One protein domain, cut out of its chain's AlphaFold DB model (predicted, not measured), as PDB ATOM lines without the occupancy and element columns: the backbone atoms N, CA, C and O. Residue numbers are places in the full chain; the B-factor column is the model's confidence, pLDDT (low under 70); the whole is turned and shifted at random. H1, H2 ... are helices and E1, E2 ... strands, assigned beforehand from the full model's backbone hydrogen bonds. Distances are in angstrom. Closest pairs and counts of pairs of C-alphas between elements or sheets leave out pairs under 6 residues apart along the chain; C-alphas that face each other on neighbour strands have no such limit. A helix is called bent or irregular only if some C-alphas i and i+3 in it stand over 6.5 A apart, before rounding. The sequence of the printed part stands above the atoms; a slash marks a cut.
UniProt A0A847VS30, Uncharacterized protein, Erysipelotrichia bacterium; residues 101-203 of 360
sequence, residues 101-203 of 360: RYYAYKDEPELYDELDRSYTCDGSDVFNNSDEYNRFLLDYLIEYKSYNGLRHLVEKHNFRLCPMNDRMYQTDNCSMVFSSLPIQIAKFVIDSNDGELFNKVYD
ATOM      1  N   ARG A 101      49.026  40.524  37.923       82.25
ATOM      2  CA  ARG A 101      50.193  41.159  37.317       82.25
ATOM      3  C   ARG A 101      51.290  41.495  38.328       82.25
ATOM      4  O   ARG A 101      52.458  41.268  38.042       82.25
ATOM      5  N   TYR A 102      50.923  42.025  39.498       82.88
ATOM      6  CA  TYR A 102      51.866  42.375  40.561       82.88
ATOM      7  C   TYR A 102      52.597  41.133  41.075       82.88
ATOM      8  O   TYR A 102      53.825  41.129  41.140       82.88
ATOM      9  N   TYR A 103      51.845  40.074  41.389       87.12
ATOM     10  CA  TYR A 103      52.397  38.824  41.913       87.12
ATOM     11  C   TYR A 103      53.339  38.161  40.911       87.12
ATOM     12  O   TYR A 103      54.486  37.880  41.249       87.12
ATOM     13  N   ALA A 104      52.892  38.008  39.661       88.94
ATOM     14  CA  ALA A 104      53.702  37.438  38.593       88.94
ATOM     15  C   ALA A 104      54.973  38.264  38.333       88.94
ATOM     16  O   ALA A 104      56.068  37.718  38.245       88.94
ATOM     17  N   TYR A 105      54.861  39.589  38.257       84.38
ATOM     18  CA  TYR A 105      56.010  40.445  37.970       84.38
ATOM     19  C   TYR A 105      57.045  40.479  39.112       84.38
ATOM     20  O   TYR A 105      58.246  40.562  38.852       84.38
ATOM     21  N   LYS A 106      56.611  40.436  40.382       86.69
ATOM     22  CA  LYS A 106      57.534  40.366  41.530       86.69
ATOM     23  C   LYS A 106      58.190  38.992  41.651       86.69
ATOM     24  O   LYS A 106      59.375  38.932  41.960       86.69
ATOM     25  N   ASP A 107      57.419  37.939  41.389       91.75
ATOM     26  CA  ASP A 107      57.814  36.531  41.457       91.75
ATOM     27  C   ASP A 107      58.509  36.132  42.771       91.75
ATOM     28  O   ASP A 107      59.469  35.364  42.784       91.75
ATOM     29  N   GLU A 108      58.031  36.657  43.898       92.69
ATOM     30  CA  GLU A 108      58.529  36.310  45.235       92.69
ATOM     31  C   GLU A 108      57.653  35.191  45.833       92.69
ATOM     32  O   GLU A 108      56.429  35.355  45.873       92.69
ATOM     33  N   PRO A 109      58.228  34.058  46.293       92.19
ATOM     34  CA  PRO A 109      57.461  32.915  46.804       92.19
ATOM     35  C   PRO A 109      56.413  33.283  47.863       92.19
ATOM     36  O   PRO A 109      55.279  32.813  47.812       92.19
ATOM     37  N   GLU A 110      56.760  34.173  48.793       90.62
ATOM     38  CA  GLU A 110      55.904  34.574  49.912       90.62
ATOM     39  C   GLU A 110      54.663  35.357  49.460       90.62
ATOM     40  O   GLU A 110      53.639  35.362  50.151       90.62
ATOM     41  N   LEU A 111      54.732  36.014  48.297       90.06
ATOM     42  CA  LEU A 111      53.609  36.771  47.755       90.06
ATOM     43  C   LEU A 111      52.526  35.844  47.195       90.06
ATOM     44  O   LEU A 111      51.349  36.177  47.288       90.06
ATOM     45  N   TYR A 112      52.869  34.664  46.680       90.25
ATOM     46  CA  TYR A 112      51.858  33.722  46.189       90.25
ATOM     47  C   TYR A 112      51.010  33.129  47.329       90.25
ATOM     48  O   TYR A 112      49.804  32.942  47.178       90.25
ATOM     49  N   ASP A 113      51.589  32.978  48.523       88.00
ATOM     50  CA  ASP A 113      50.841  32.636  49.742       88.00
ATOM     51  C   ASP A 113      49.911  33.762  50.215       88.00
ATOM     52  O   ASP A 113      48.889  33.527  50.869       88.00
ATOM     53  N   GLU A 114      50.275  35.018  49.960       87.00
ATOM     54  CA  GLU A 114      49.378  36.157  50.166       87.00
ATOM     55  C   GLU A 114      48.232  36.149  49.143       87.00
ATOM     56  O   GLU A 114      47.075  36.337  49.527       87.00
ATOM     57  N   LEU A 115      48.547  35.885  47.872       85.75
ATOM     58  CA  LEU A 115      47.583  35.830  46.777       85.75
ATOM     59  C   LEU A 115      46.467  34.816  47.072       85.75
ATOM     60  O   LEU A 115      45.295  35.201  47.063       85.75
ATOM     61  N   ASP A 116      46.818  33.580  47.437       82.56
ATOM     62  CA  ASP A 116      45.851  32.530  47.791       82.56
ATOM     63  C   ASP A 116      44.894  32.989  48.908       82.56
ATOM     64  O   ASP A 116      43.676  32.819  48.831       82.56
ATOM     65  N   ARG A 117      45.417  33.648  49.952       80.06
ATOM     66  CA  ARG A 117      44.589  34.160  51.059       80.06
ATOM     67  C   ARG A 117      43.622  35.260  50.623       80.06
ATOM     68  O   ARG A 117      42.530  35.348  51.174       80.06
ATOM     69  N   SER A 118      44.016  36.103  49.672       70.44
ATOM     70  CA  SER A 118      43.197  37.241  49.235       70.44
ATOM     71  C   SER A 118      42.020  36.863  48.323       70.44
ATOM     72  O   SER A 118      40.970  37.496  48.413       70.44
ATOM     73  N   TYR A 119      42.144  35.813  47.502       63.91
ATOM     74  CA  TYR A 119      41.112  35.427  46.523       63.91
ATOM     75  C   TYR A 119      40.167  34.309  46.995       63.91
ATOM     76  O   TYR A 119      39.157  34.065  46.353       63.91
ATOM     77  N   THR A 120      40.412  33.689  48.153       55.16
ATOM     78  CA  THR A 120      39.553  32.627  48.728       55.16
ATOM     79  C   THR A 120      38.260  33.122  49.400       55.16
ATOM     80  O   THR A 120      37.524  32.319  49.977       55.16
ATOM     81  N   CYS A 121      37.938  34.422  49.345       44.59
ATOM     82  CA  CYS A 121      36.823  35.016  50.102       44.59
ATOM     83  C   CYS A 121      35.429  34.490  49.699       44.59
ATOM     84  O   CYS A 121      34.497  34.561  50.500       44.59
ATOM     85  N   ASP A 122      35.280  33.953  48.488       47.31
ATOM     86  CA  ASP A 122      34.049  33.345  47.966       47.31
ATOM     87  C   ASP A 122      34.170  31.824  47.734       47.31
ATOM     88  O   ASP A 122      33.243  31.195  47.222       47.31
ATOM     89  N   GLY A 123      35.293  31.219  48.140       47.91
ATOM     90  CA  GLY A 123      35.586  29.801  47.932       47.91
ATOM     91  C   GLY A 123      35.981  29.428  46.497       47.91
ATOM     92  O   GLY A 123      36.146  28.239  46.225       47.91
ATOM     93  N   SER A 124      36.136  30.399  45.588       54.91
ATOM     94  CA  SER A 124      36.688  30.158  44.255       54.91
ATOM     95  C   SER A 124      38.219  30.136  44.297       54.91
ATOM     96  O   SER A 124      38.862  30.906  45.009       54.91
ATOM     97  N   ASP A 125      38.816  29.195  43.565       64.31
ATOM     98  CA  ASP A 125      40.267  29.107  43.429       64.31
ATOM     99  C   ASP A 125      40.786  30.333  42.655       64.31
ATOM    100  O   ASP A 125      40.206  30.710  41.632       64.31
ATOM    101  N   VAL A 126      41.876  30.950  43.119       70.62
ATOM    102  CA  VAL A 126      42.432  32.180  42.532       70.62
ATOM    103  C   VAL A 126      42.755  32.016  41.047       70.62
ATOM    104  O   VAL A 126      42.647  32.966  40.273       70.62
ATOM    105  N   PHE A 127      43.067  30.792  40.625       71.75
ATOM    106  CA  PHE A 127      43.403  30.472  39.240       71.75
ATOM    107  C   PHE A 127      42.184  30.289  38.328       71.75
ATOM    108  O   PHE A 127      42.352  30.231  37.112       71.75
ATOM    109  N   ASN A 128      40.971  30.234  38.887       68.94
ATOM    110  CA  ASN A 128      39.725  30.173  38.118       68.94
ATOM    111  C   ASN A 128      39.180  31.564  37.777       68.94
ATOM    112  O   ASN A 128      38.265  31.689  36.960       68.94
ATOM    113  N   ASN A 129      39.725  32.603  38.405       73.25
ATOM    114  CA  ASN A 129      39.290  33.969  38.204       73.25
ATOM    115  C   ASN A 129      40.162  34.649  37.151       73.25
ATOM    116  O   ASN A 129      41.375  34.444  37.087       73.25
ATOM    117  N   SER A 130      39.530  35.472  36.323       75.94
ATOM    118  CA  SER A 130      40.229  36.430  35.481       75.94
ATOM    119  C   SER A 130      40.222  37.799  36.151       75.94
ATOM    120  O   SER A 130      39.268  38.144  36.849       75.94
ATOM    121  N   ASP A 131      41.243  38.601  35.890       73.25
ATOM    122  CA  ASP A 131      41.259  40.003  36.295       73.25
ATOM    123  C   ASP A 131      40.297  40.872  35.451       73.25
ATOM    124  O   ASP A 131      39.566  40.389  34.578       73.25
ATOM    125  N   GLU A 132      40.296  42.184  35.691       67.94
ATOM    126  CA  GLU A 132      39.490  43.169  34.961       67.94
ATOM    127  C   GLU A 132      39.783  43.239  33.446       67.94
ATOM    128  O   GLU A 132      38.962  43.756  32.674       67.94
ATOM    129  N   TYR A 133      40.915  42.677  33.008       66.50
ATOM    130  CA  TYR A 133      41.326  42.548  31.608       66.50
ATOM    131  C   TYR A 133      40.972  41.180  31.014       66.50
ATOM    132  O   TYR A 133      41.343  40.895  29.874       66.50
ATOM    133  N   ASN A 134      40.225  40.347  31.747       70.88
ATOM    134  CA  ASN A 134      39.870  38.985  31.359       70.88
ATOM    135  C   ASN A 134      41.116  38.098  31.134       70.88
ATOM    136  O   ASN A 134      41.107  37.223  30.263       70.88
ATOM    137  N   ARG A 135      42.192  38.342  31.899       75.69
ATOM    138  CA  ARG A 135      43.410  37.520  31.921       75.69
ATOM    139  C   ARG A 135      43.492  36.702  33.199       75.69
ATOM    140  O   ARG A 135      43.178  37.190  34.283       75.69
ATOM    141  N   PHE A 136      43.948  35.465  33.068       81.94
ATOM    142  CA  PHE A 136      44.191  34.575  34.197       81.94
ATOM    143  C   PHE A 136      45.603  34.788  34.743       81.94
ATOM    144  O   PHE A 136      46.487  35.276  34.035       81.94
ATOM    145  N   LEU A 137      45.852  34.360  35.986       85.69
ATOM    146  CA  LEU A 137      47.192  34.433  36.574       85.69
ATOM    147  C   LEU A 137      48.251  33.783  35.669       85.69
ATOM    148  O   LEU A 137      49.301  34.382  35.450       85.69
ATOM    149  N   LEU A 138      47.963  32.605  35.099       85.88
ATOM    150  CA  LEU A 138      48.909  31.877  34.247       85.88
ATOM    151  C   LEU A 138      49.369  32.701  33.036       85.88
ATOM    152  O   LEU A 138      50.538  32.624  32.665       85.88
ATOM    153  N   ASP A 139      48.492  33.534  32.467       83.31
ATOM    154  CA  ASP A 139      48.854  34.390  31.337       83.31
ATOM    155  C   ASP A 139      49.951  35.389  31.735       83.31
ATOM    156  O   ASP A 139      50.811  35.718  30.921       83.31
ATOM    157  N   TYR A 140      49.938  35.867  32.983       85.25
ATOM    158  CA  TYR A 140      50.984  36.736  33.519       85.25
ATOM    159  C   TYR A 140      52.236  35.966  33.928       85.25
ATOM    160  O   TYR A 140      53.335  36.473  33.719       85.25
ATOM    161  N   LEU A 141      52.098  34.750  34.464       89.94
ATOM    162  CA  LEU A 141      53.260  33.922  34.801       89.94
ATOM    163  C   LEU A 141      54.088  33.598  33.553       89.94
ATOM    164  O   LEU A 141      55.312  33.696  33.585       89.94
ATOM    165  N   ILE A 142      53.421  33.273  32.441       85.94
ATOM    166  CA  ILE A 142      54.075  33.044  31.148       85.94
ATOM    167  C   ILE A 142      54.714  34.339  30.638       85.94
ATOM    168  O   ILE A 142      55.878  34.325  30.240       85.94
ATOM    169  N   GLU A 143      53.976  35.455  30.657       82.75
ATOM    170  CA  GLU A 143      54.469  36.751  30.168       82.75
ATOM    171  C   GLU A 143      55.734  37.209  30.904       82.75
ATOM    172  O   GLU A 143      56.690  37.648  30.264       82.75
ATOM    173  N   TYR A 144      55.756  37.087  32.232       85.25
ATOM    174  CA  TYR A 144      56.861  37.560  33.068       85.25
ATOM    175  C   TYR A 144      57.903  36.491  33.395       85.25
ATOM    176  O   TYR A 144      58.864  36.784  34.103       85.25
ATOM    177  N   LYS A 145      57.748  35.274  32.860       87.06
ATOM    178  CA  LYS A 145      58.599  34.117  33.178       87.06
ATOM    179  C   LYS A 145      58.710  33.875  34.692       87.06
ATOM    180  O   LYS A 145      59.793  33.657  35.230       87.06
ATOM    181  N   SER A 146      57.569  33.922  35.367       93.00
ATOM    182  CA  SER A 146      57.439  33.850  36.823       93.00
ATOM    183  C   SER A 146      57.523  32.405  37.321       93.00
ATOM    184  O   SER A 146      56.510  31.732  37.549       93.00
ATOM    185  N   TYR A 147      58.741  31.881  37.436       95.44
ATOM    186  CA  TYR A 147      58.966  30.477  37.770       95.44
ATOM    187  C   TYR A 147      58.642  30.139  39.227       95.44
ATOM    188  O   TYR A 147      58.271  28.997  39.502       95.44
ATOM    189  N   ASN A 148      58.726  31.093  40.163       95.88
ATOM    190  CA  ASN A 148      58.264  30.837  41.531       95.88
ATOM    191  C   ASN A 148      56.738  30.697  41.571       95.88
ATOM    192  O   ASN A 148      56.233  29.817  42.265       95.88
ATOM    193  N   GLY A 149      56.014  31.470  40.760       93.44
ATOM    194  CA  GLY A 149      54.571  31.298  40.586       93.44
ATOM    195  C   GLY A 149      54.200  29.962  39.943       93.44
ATOM    196  O   GLY A 149      53.258  29.309  40.390       93.44
ATOM    197  N   LEU A 150      54.973  29.502  38.952       93.88
ATOM    198  CA  LEU A 150      54.816  28.149  38.407       93.88
ATOM    199  C   LEU A 150      55.062  27.077  39.478       93.88
ATOM    200  O   LEU A 150      54.275  26.141  39.597       93.88
ATOM    201  N   ARG A 151      56.129  27.205  40.276       95.75
ATOM    202  CA  ARG A 151      56.418  26.258  41.360       95.75
ATOM    203  C   ARG A 151      55.281  26.216  42.377       95.75
ATOM    204  O   ARG A 151      54.834  25.131  42.732       95.75
ATOM    205  N   HIS A 152      54.759  27.377  42.766       92.62
ATOM    206  CA  HIS A 152      53.608  27.483  43.665       92.62
ATOM    207  C   HIS A 152      52.371  26.768  43.109       92.62
ATOM    208  O   HIS A 152      51.756  25.966  43.812       92.62
ATOM    209  N   LEU A 153      52.050  26.990  41.829       89.62
ATOM    210  CA  LEU A 153      50.966  26.291  41.130       89.62
ATOM    211  C   LEU A 153      51.119  24.767  41.189       89.62
ATOM    212  O   LEU A 153      50.159  24.049  41.465       89.62
ATOM    213  N   VAL A 154      52.322  24.263  40.930       91.75
ATOM    214  CA  VAL A 154      52.580  22.819  40.897       91.75
ATOM    215  C   VAL A 154      52.561  22.210  42.297       91.75
ATOM    216  O   VAL A 154      51.987  21.142  42.491       91.75
ATOM    217  N   GLU A 155      53.165  22.872  43.281       92.00
ATOM    218  CA  GLU A 155      53.363  22.308  44.619       92.00
ATOM    219  C   GLU A 155      52.143  22.445  45.526       92.00
ATOM    220  O   GLU A 155      51.857  21.522  46.290       92.00
ATOM    221  N   LYS A 156      51.422  23.570  45.460       88.94
ATOM    222  CA  LYS A 156      50.257  23.817  46.324       88.94
ATOM    223  C   LYS A 156      48.931  23.460  45.683       88.94
ATOM    224  O   LYS A 156      48.017  23.061  46.396       88.94
ATOM    225  N   HIS A 157      48.842  23.602  44.365       85.25
ATOM    226  CA  HIS A 157      47.586  23.451  43.630       85.25
ATOM    227  C   HIS A 157      47.604  22.271  42.663       85.25
ATOM    228  O   HIS A 157      46.628  22.056  41.949       85.25
ATOM    229  N   ASN A 158      48.684  21.481  42.653       87.56
ATOM    230  CA  ASN A 158      48.816  20.265  41.847       87.56
ATOM    231  C   ASN A 158      48.614  20.517  40.345       87.56
ATOM    232  O   ASN A 158      48.015  19.700  39.639       87.56
ATOM    233  N   PHE A 159      49.082  21.676  39.869       89.19
ATOM    234  CA  PHE A 159      49.000  22.060  38.467       89.19
ATOM    235  C   PHE A 159      49.722  21.048  37.571       89.19
ATOM    236  O   PHE A 159      50.935  20.859  37.679       89.19
ATOM    237  N   ARG A 160      48.981  20.412  36.658       89.06
ATOM    238  CA  ARG A 160      49.520  19.430  35.706       89.06
ATOM    239  C   ARG A 160      48.695  19.327  34.431       89.06
ATOM    240  O   ARG A 160      47.524  19.708  34.415       89.06
ATOM    241  N   LEU A 161      49.283  18.769  33.376       86.88
ATOM    242  CA  LEU A 161      48.560  18.398  32.162       86.88
ATOM    243  C   LEU A 161      47.490  17.344  32.495       86.88
ATOM    244  O   LEU A 161      47.735  16.411  33.262       86.88
ATOM    245  N   CYS A 162      46.296  17.489  31.927       80.31
ATOM    246  CA  CYS A 162      45.201  16.558  32.134       80.31
ATOM    247  C   CYS A 162      45.505  15.214  31.443       80.31
ATOM    248  O   CYS A 162      45.655  15.173  30.221       80.31
ATOM    249  N   PRO A 163      45.501  14.081  32.171       69.94
ATOM    250  CA  PRO A 163      45.736  12.765  31.571       69.94
ATOM    251  C   PRO A 163      44.660  12.314  30.577       69.94
ATOM    252  O   PRO A 163      44.833  11.314  29.900       69.94
ATOM    253  N   MET A 164      43.510  12.987  30.523       68.88
ATOM    254  CA  MET A 164      42.406  12.631  29.625       68.88
ATOM    255  C   MET A 164      42.312  13.578  28.423       68.88
ATOM    256  O   MET A 164      41.536  13.321  27.505       68.88
ATOM    257  N   ASN A 165      43.054  14.689  28.441       73.00
ATOM    258  CA  ASN A 165      43.016  15.713  27.407       73.00
ATOM    259  C   ASN A 165      44.357  16.458  27.357       73.00
ATOM    260  O   ASN A 165      44.681  17.267  28.223       73.00
ATOM    261  N   ASP A 166      45.102  16.201  26.293       67.69
ATOM    262  CA  ASP A 166      46.430  16.740  25.988       67.69
ATOM    263  C   ASP A 166      46.486  18.257  25.735       67.69
ATOM    264  O   ASP A 166      47.571  18.816  25.559       67.69
ATOM    265  N   ARG A 167      45.336  18.935  25.726       71.44
ATOM    266  CA  ARG A 167      45.211  20.390  25.581       71.44
ATOM    267  C   ARG A 167      44.660  21.065  26.834       71.44
ATOM    268  O   ARG A 167      44.446  22.275  26.822       71.44
ATOM    269  N   MET A 168      44.417  20.314  27.907       78.12
ATOM    270  CA  MET A 168      43.894  20.840  29.167       78.12
ATOM    271  C   MET A 168      44.892  20.658  30.299       78.12
ATOM    272  O   MET A 168      45.613  19.669  30.348       78.12
ATOM    273  N   TYR A 169      44.873  21.583  31.251       83.56
ATOM    274  CA  TYR A 169      45.608  21.458  32.503       83.56
ATOM    275  C   TYR A 169      44.606  21.459  33.662       83.56
ATOM    276  O   TYR A 169      43.449  21.858  33.523       83.56
ATOM    277  N   GLN A 170      45.020  20.945  34.806       81.50
ATOM    278  CA  GLN A 170      44.164  20.789  35.975       81.50
ATOM    279  C   GLN A 170      44.928  21.122  37.249       81.50
ATOM    280  O   GLN A 170      46.142  20.950  37.302       81.50
ATOM    281  N   THR A 171      44.181  21.556  38.257       82.38
ATOM    282  CA  THR A 171      44.592  21.729  39.653       82.38
ATOM    283  C   THR A 171      43.752  20.802  40.541       82.38
ATOM    284  O   THR A 171      42.865  20.098  40.050       82.38
ATOM    285  N   ASP A 172      43.998  20.779  41.852       75.50
ATOM    286  CA  ASP A 172      43.209  19.964  42.791       75.50
ATOM    287  C   ASP A 172      41.719  20.338  42.812       75.50
ATOM    288  O   ASP A 172      40.853  19.467  42.922       75.50
ATOM    289  N   ASN A 173      41.410  21.628  42.668       67.44
ATOM    290  CA  ASN A 173      40.047  22.144  42.782       67.44
ATOM    291  C   ASN A 173      39.357  22.331  41.427       67.44
ATOM    292  O   ASN A 173      38.164  22.650  41.388       67.44
ATOM    293  N   CYS A 174      40.076  22.177  40.308       63.97
ATOM    294  CA  CYS A 174      39.489  22.404  38.999       63.97
ATOM    295  C   CYS A 174      40.169  21.683  37.832       63.97
ATOM    296  O   CYS A 174      41.364  21.418  37.816       63.97
ATOM    297  N   SER A 175      39.387  21.420  36.789       56.88
ATOM    298  CA  SER A 175      39.876  21.025  35.467       56.88
ATOM    299  C   SER A 175      39.551  22.169  34.510       56.88
ATOM    300  O   SER A 175      38.391  22.316  34.130       56.88
ATOM    301  N   MET A 176      40.526  23.017  34.164       61.25
ATOM    302  CA  MET A 176      40.268  24.217  33.356       61.25
ATOM    303  C   MET A 176      41.156  24.316  32.116       61.25
ATOM    304  O   MET A 176      42.354  24.043  32.119       61.25
ATOM    305  N   VAL A 177      40.519  24.751  31.030       53.75
ATOM    306  CA  VAL A 177      41.158  25.167  29.782       53.75
ATOM    307  C   VAL A 177      41.752  26.554  30.019       53.75
ATOM    308  O   VAL A 177      41.010  27.504  30.261       53.75
ATOM    309  N   PHE A 178      43.073  26.685  29.961       58.03
ATOM    310  CA  PHE A 178      43.719  27.993  30.041       58.03
ATOM    311  C   PHE A 178      43.537  28.753  28.724       58.03
ATOM    312  O   PHE A 178      43.451  28.152  27.654       58.03
ATOM    313  N   SER A 179      43.484  30.086  28.794       49.59
ATOM    314  CA  SER A 179      43.394  30.939  27.598       49.59
ATOM    315  C   SER A 179      44.664  30.882  26.724       49.59
ATOM    316  O   SER A 179      44.632  31.221  25.540       49.59
ATOM    317  N   SER A 180      45.769  30.407  27.311       61.44
ATOM    318  CA  SER A 180      47.075  30.209  26.684       61.44
ATOM    319  C   SER A 180      47.166  28.878  25.922       61.44
ATOM    320  O   SER A 180      46.656  27.849  26.364       61.44
ATOM    321  N   LEU A 181      47.864  28.877  24.779       72.56
ATOM    322  CA  LEU A 181      48.046  27.670  23.961       72.56
ATOM    323  C   LEU A 181      48.901  26.622  24.710       72.56
ATOM    324  O   LEU A 181      49.928  27.002  25.279       72.56
ATOM    325  N   PRO A 182      48.579  25.313  24.646       79.75
ATOM    326  CA  PRO A 182      49.336  24.259  25.339       79.75
ATOM    327  C   PRO A 182      50.850  24.306  25.091       79.75
ATOM    328  O   PRO A 182      51.645  24.192  26.020       79.75
ATOM    329  N   ILE A 183      51.265  24.588  23.853       83.06
ATOM    330  CA  ILE A 183      52.687  24.702  23.502       83.06
ATOM    331  C   ILE A 183      53.389  25.894  24.178       83.06
ATOM    332  O   ILE A 183      54.581  25.828  24.460       83.06
ATOM    333  N   GLN A 184      52.673  26.988  24.468       83.62
ATOM    334  CA  GLN A 184      53.239  28.136  25.188       83.62
ATOM    335  C   GLN A 184      53.474  27.792  26.659       83.62
ATOM    336  O   GLN A 184      54.531  28.117  27.196       83.62
ATOM    337  N   ILE A 185      52.532  27.076  27.279       88.31
ATOM    338  CA  ILE A 185      52.675  26.575  28.651       88.31
ATOM    339  C   ILE A 185      53.839  25.581  28.720       88.31
ATOM    340  O   ILE A 185      54.674  25.667  29.616       88.31
ATOM    341  N   ALA A 186      53.952  24.676  27.747       90.44
ATOM    342  CA  ALA A 186      55.076  23.749  27.662       90.44
ATOM    343  C   ALA A 186      56.425  24.449  27.557       90.44
ATOM    344  O   ALA A 186      57.323  24.142  28.338       90.44
ATOM    345  N   LYS A 187      56.551  25.434  26.664       90.31
ATOM    346  CA  LYS A 187      57.769  26.244  26.561       90.31
ATOM    347  C   LYS A 187      58.079  26.968  27.867       90.31
ATOM    348  O   LYS A 187      59.216  26.918  28.304       90.31
ATOM    349  N   PHE A 188      57.085  27.563  28.524       92.12
ATOM    350  CA  PHE A 188      57.273  28.225  29.818       92.12
ATOM    351  C   PHE A 188      57.795  27.267  30.902       92.12
ATOM    352  O   PHE A 188      58.738  27.598  31.620       92.12
ATOM    353  N   VAL A 189      57.234  26.059  30.992       95.44
ATOM    354  CA  VAL A 189      57.690  25.041  31.951       95.44
ATOM    355  C   VAL A 189      59.093  24.538  31.601       95.44
ATOM    356  O   VAL A 189      59.921  24.403  32.496       95.44
ATOM    357  N   ILE A 190      59.401  24.293  30.326       95.75
ATOM    358  CA  ILE A 190      60.739  23.860  29.886       95.75
ATOM    359  C   ILE A 190      61.780  24.963  30.132       95.75
ATOM    360  O   ILE A 190      62.873  24.677  30.619       95.75
ATOM    361  N   ASP A 191      61.431  26.224  29.871       93.56
ATOM    362  CA  ASP A 191      62.280  27.400  30.101       93.56
ATOM    363  C   ASP A 191      62.634  27.598  31.587       93.56
ATOM    364  O   ASP A 191      63.658  28.213  31.889       93.56
ATOM    365  N   SER A 192      61.838  27.047  32.517       95.38
ATOM    366  CA  SER A 192      62.175  27.042  33.951       95.38
ATOM    367  C   SER A 192      63.448  26.247  34.265       95.38
ATOM    368  O   SER A 192      64.048  26.442  35.321       95.38
ATOM    369  N   ASN A 193      63.878  25.373  33.340       96.25
ATOM    370  CA  ASN A 193      65.069  24.532  33.454       96.25
ATOM    371  C   ASN A 193      65.071  23.632  34.708       96.25
ATOM    372  O   ASN A 193      66.129  23.253  35.213       96.25
ATOM    373  N   ASP A 194      63.883  23.287  35.207       96.88
ATOM    374  CA  ASP A 194      63.670  22.462  36.392       96.88
ATOM    375  C   ASP A 194      63.041  21.119  35.990       96.88
ATOM    376  O   ASP A 194      61.852  21.013  35.679       96.88
ATOM    377  N   GLY A 195      63.872  20.072  35.968       95.38
ATOM    378  CA  GLY A 195      63.454  18.726  35.581       95.38
ATOM    379  C   GLY A 195      62.435  18.105  36.535       95.38
ATOM    380  O   GLY A 195      61.585  17.329  36.101       95.38
ATOM    381  N   GLU A 196      62.475  18.432  37.828       93.81
ATOM    382  CA  GLU A 196      61.496  17.906  38.781       93.81
ATOM    383  C   GLU A 196      60.132  18.557  38.548       93.81
ATOM    384  O   GLU A 196      59.119  17.861  38.448       93.81
ATOM    385  N   LEU A 197      60.123  19.882  38.386       95.56
ATOM    386  CA  LEU A 197      58.922  20.648  38.071       95.56
ATOM    387  C   LEU A 197      58.297  20.185  36.750       95.56
ATOM    388  O   LEU A 197      57.096  19.924  36.697       95.56
ATOM    389  N   PHE A 198      59.113  19.988  35.709       96.06
ATOM    390  CA  PHE A 198      58.661  19.446  34.427       96.06
ATOM    391  C   PHE A 198      57.967  18.093  34.586       96.06
ATOM    392  O   PHE A 198      56.859  17.930  34.088       96.06
ATOM    393  N   ASN A 199      58.569  17.144  35.312       92.81
ATOM    394  CA  ASN A 199      57.995  15.805  35.490       92.81
ATOM    395  C   ASN A 199      56.732  15.787  36.371       92.81
ATOM    396  O   ASN A 199      55.976  14.816  36.321       92.81
ATOM    397  N   LYS A 200      56.510  16.821  37.195       92.75
ATOM    398  CA  LYS A 200      55.257  17.005  37.946       92.75
ATOM    399  C   LYS A 200      54.140  17.554  37.053       92.75
ATOM    400  O   LYS A 200      53.004  17.101  37.167       92.75
ATOM    401  N   VAL A 201      54.459  18.493  36.156       92.62
ATOM    402  CA  VAL A 201      53.481  19.071  35.216       92.62
ATOM    403  C   VAL A 201      53.142  18.091  34.096       92.62
ATOM    404  O   VAL A 201      51.971  17.897  33.769       92.62
ATOM    405  N   TYR A 202      54.164  17.484  33.503       90.88
ATOM    406  CA  TYR A 202      54.064  16.547  32.395       90.88
ATOM    407  C   TYR A 202      54.415  15.158  32.900       90.88
ATOM    408  O   TYR A 202      55.586  14.790  32.982       90.88
ATOM    409  N   ASP A 203      53.382  14.390  33.241       86.62
ATOM    410  CA  ASP A 203      53.528  12.982  33.583       86.62
ATOM    411  C   ASP A 203      53.175  12.094  32.376       86.62
ATOM    412  O   ASP A 203      52.011  11.723  32.186       86.62
TER     413      ASP A 203
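What this domain is: This is residues 101 to 203 of the 360 residues of an uncharacterized protein of Erysipelotrichia bacterium (UniProt A0A847VS30). Six helices stand as three successive pairs in a row, with H3 and H4 between H1 and H2 at one end and H5 and H6 at the other, and each pair is crossed steeply on the next. Two short strands, E1 and E2, sit where H5 begins and H6 ends, while residues 116 to 122 of H2 run on past H1. The printed part has 103 residues, with named elements in the order H1 H2 H3 H4 E1 E2 H5 H6; the class is mostly helix. The whole is compact, with a radius of gyration of the C-alphas of 12.6 A, and rounded, spanning 32 by 26 by 24 A.

Where its parts are: E1 is residues 160 to 162, 6.3 A long, and E2 is residues 165 to 170, 10.0 A. H5, residues 182 to 191, is 14.1 A long, and H6, residues 195 to 201, is 10.0 A and ends with C-alpha 201 at (53.481, 19.071, 35.216). H4, residues 147 to 157, measures 14.6 A, and H3, residues 137 to 144, 10.7 A. H1, residues 101 to 106, is 8.5 A long and begins with C-alpha 101 at (50.193, 41.159, 37.317). H2, residues 109 to 122, is the longest helix at 23.4 A; it is irregular, with C-alphas 119 and 122 7.5 A apart.

How they stand to each other: E1 and E2 meet only at a point, where C-alphas 161 and 169 face each other at 4.3 A. Residues 169 to 170 of E2 also pair antiparallel with residues 175 to 176. The closest C-alphas of E1 and H6 are those of Arg 160 and Val 201, 4.0 A apart; those of E2 and H5 are Arg 167 and Pro 182, 5.7 A. H5 and H6 only just touch, with 3 pairs of C-alphas within 8 A, and only at the corner; the closest are Val 189 and Phe 198, 6.2 A. H4 touches H6 at a steep tilt of 49 degrees, the closest C-alphas being Val 154 and Val 201, 6.9 A. H3 only just touches H5, with 3 such pairs, the closest Ile 142 and Phe 188, 5.9 A. H3 touches H1 at a steep tilt of 49 degrees, with C-alphas 104 and 141 closest at 5.2 A. H2 touches H4 with residues 109 to 112 alone, Pro 109 and Asn 148 having the closest C-alphas, 5.7 A. H1 and H2 form a helical hairpin. H2 is apart from H5 and H6. Every O i to N i+4 pair is within hydrogen-bond range in H1, H3, H4, H5 and H6, and 6 of 10 in H2.

The domain as a whole: The two C-alphas farthest apart are those of Asp 122 and Asn 193, 35.4 A. The printed part has no cut. The links H2 to H3 and E2 to H5 are long. Mean pLDDT of the printed part is 81.1; 21 residues are under 70, among them 119 to 125 and 173 to 180.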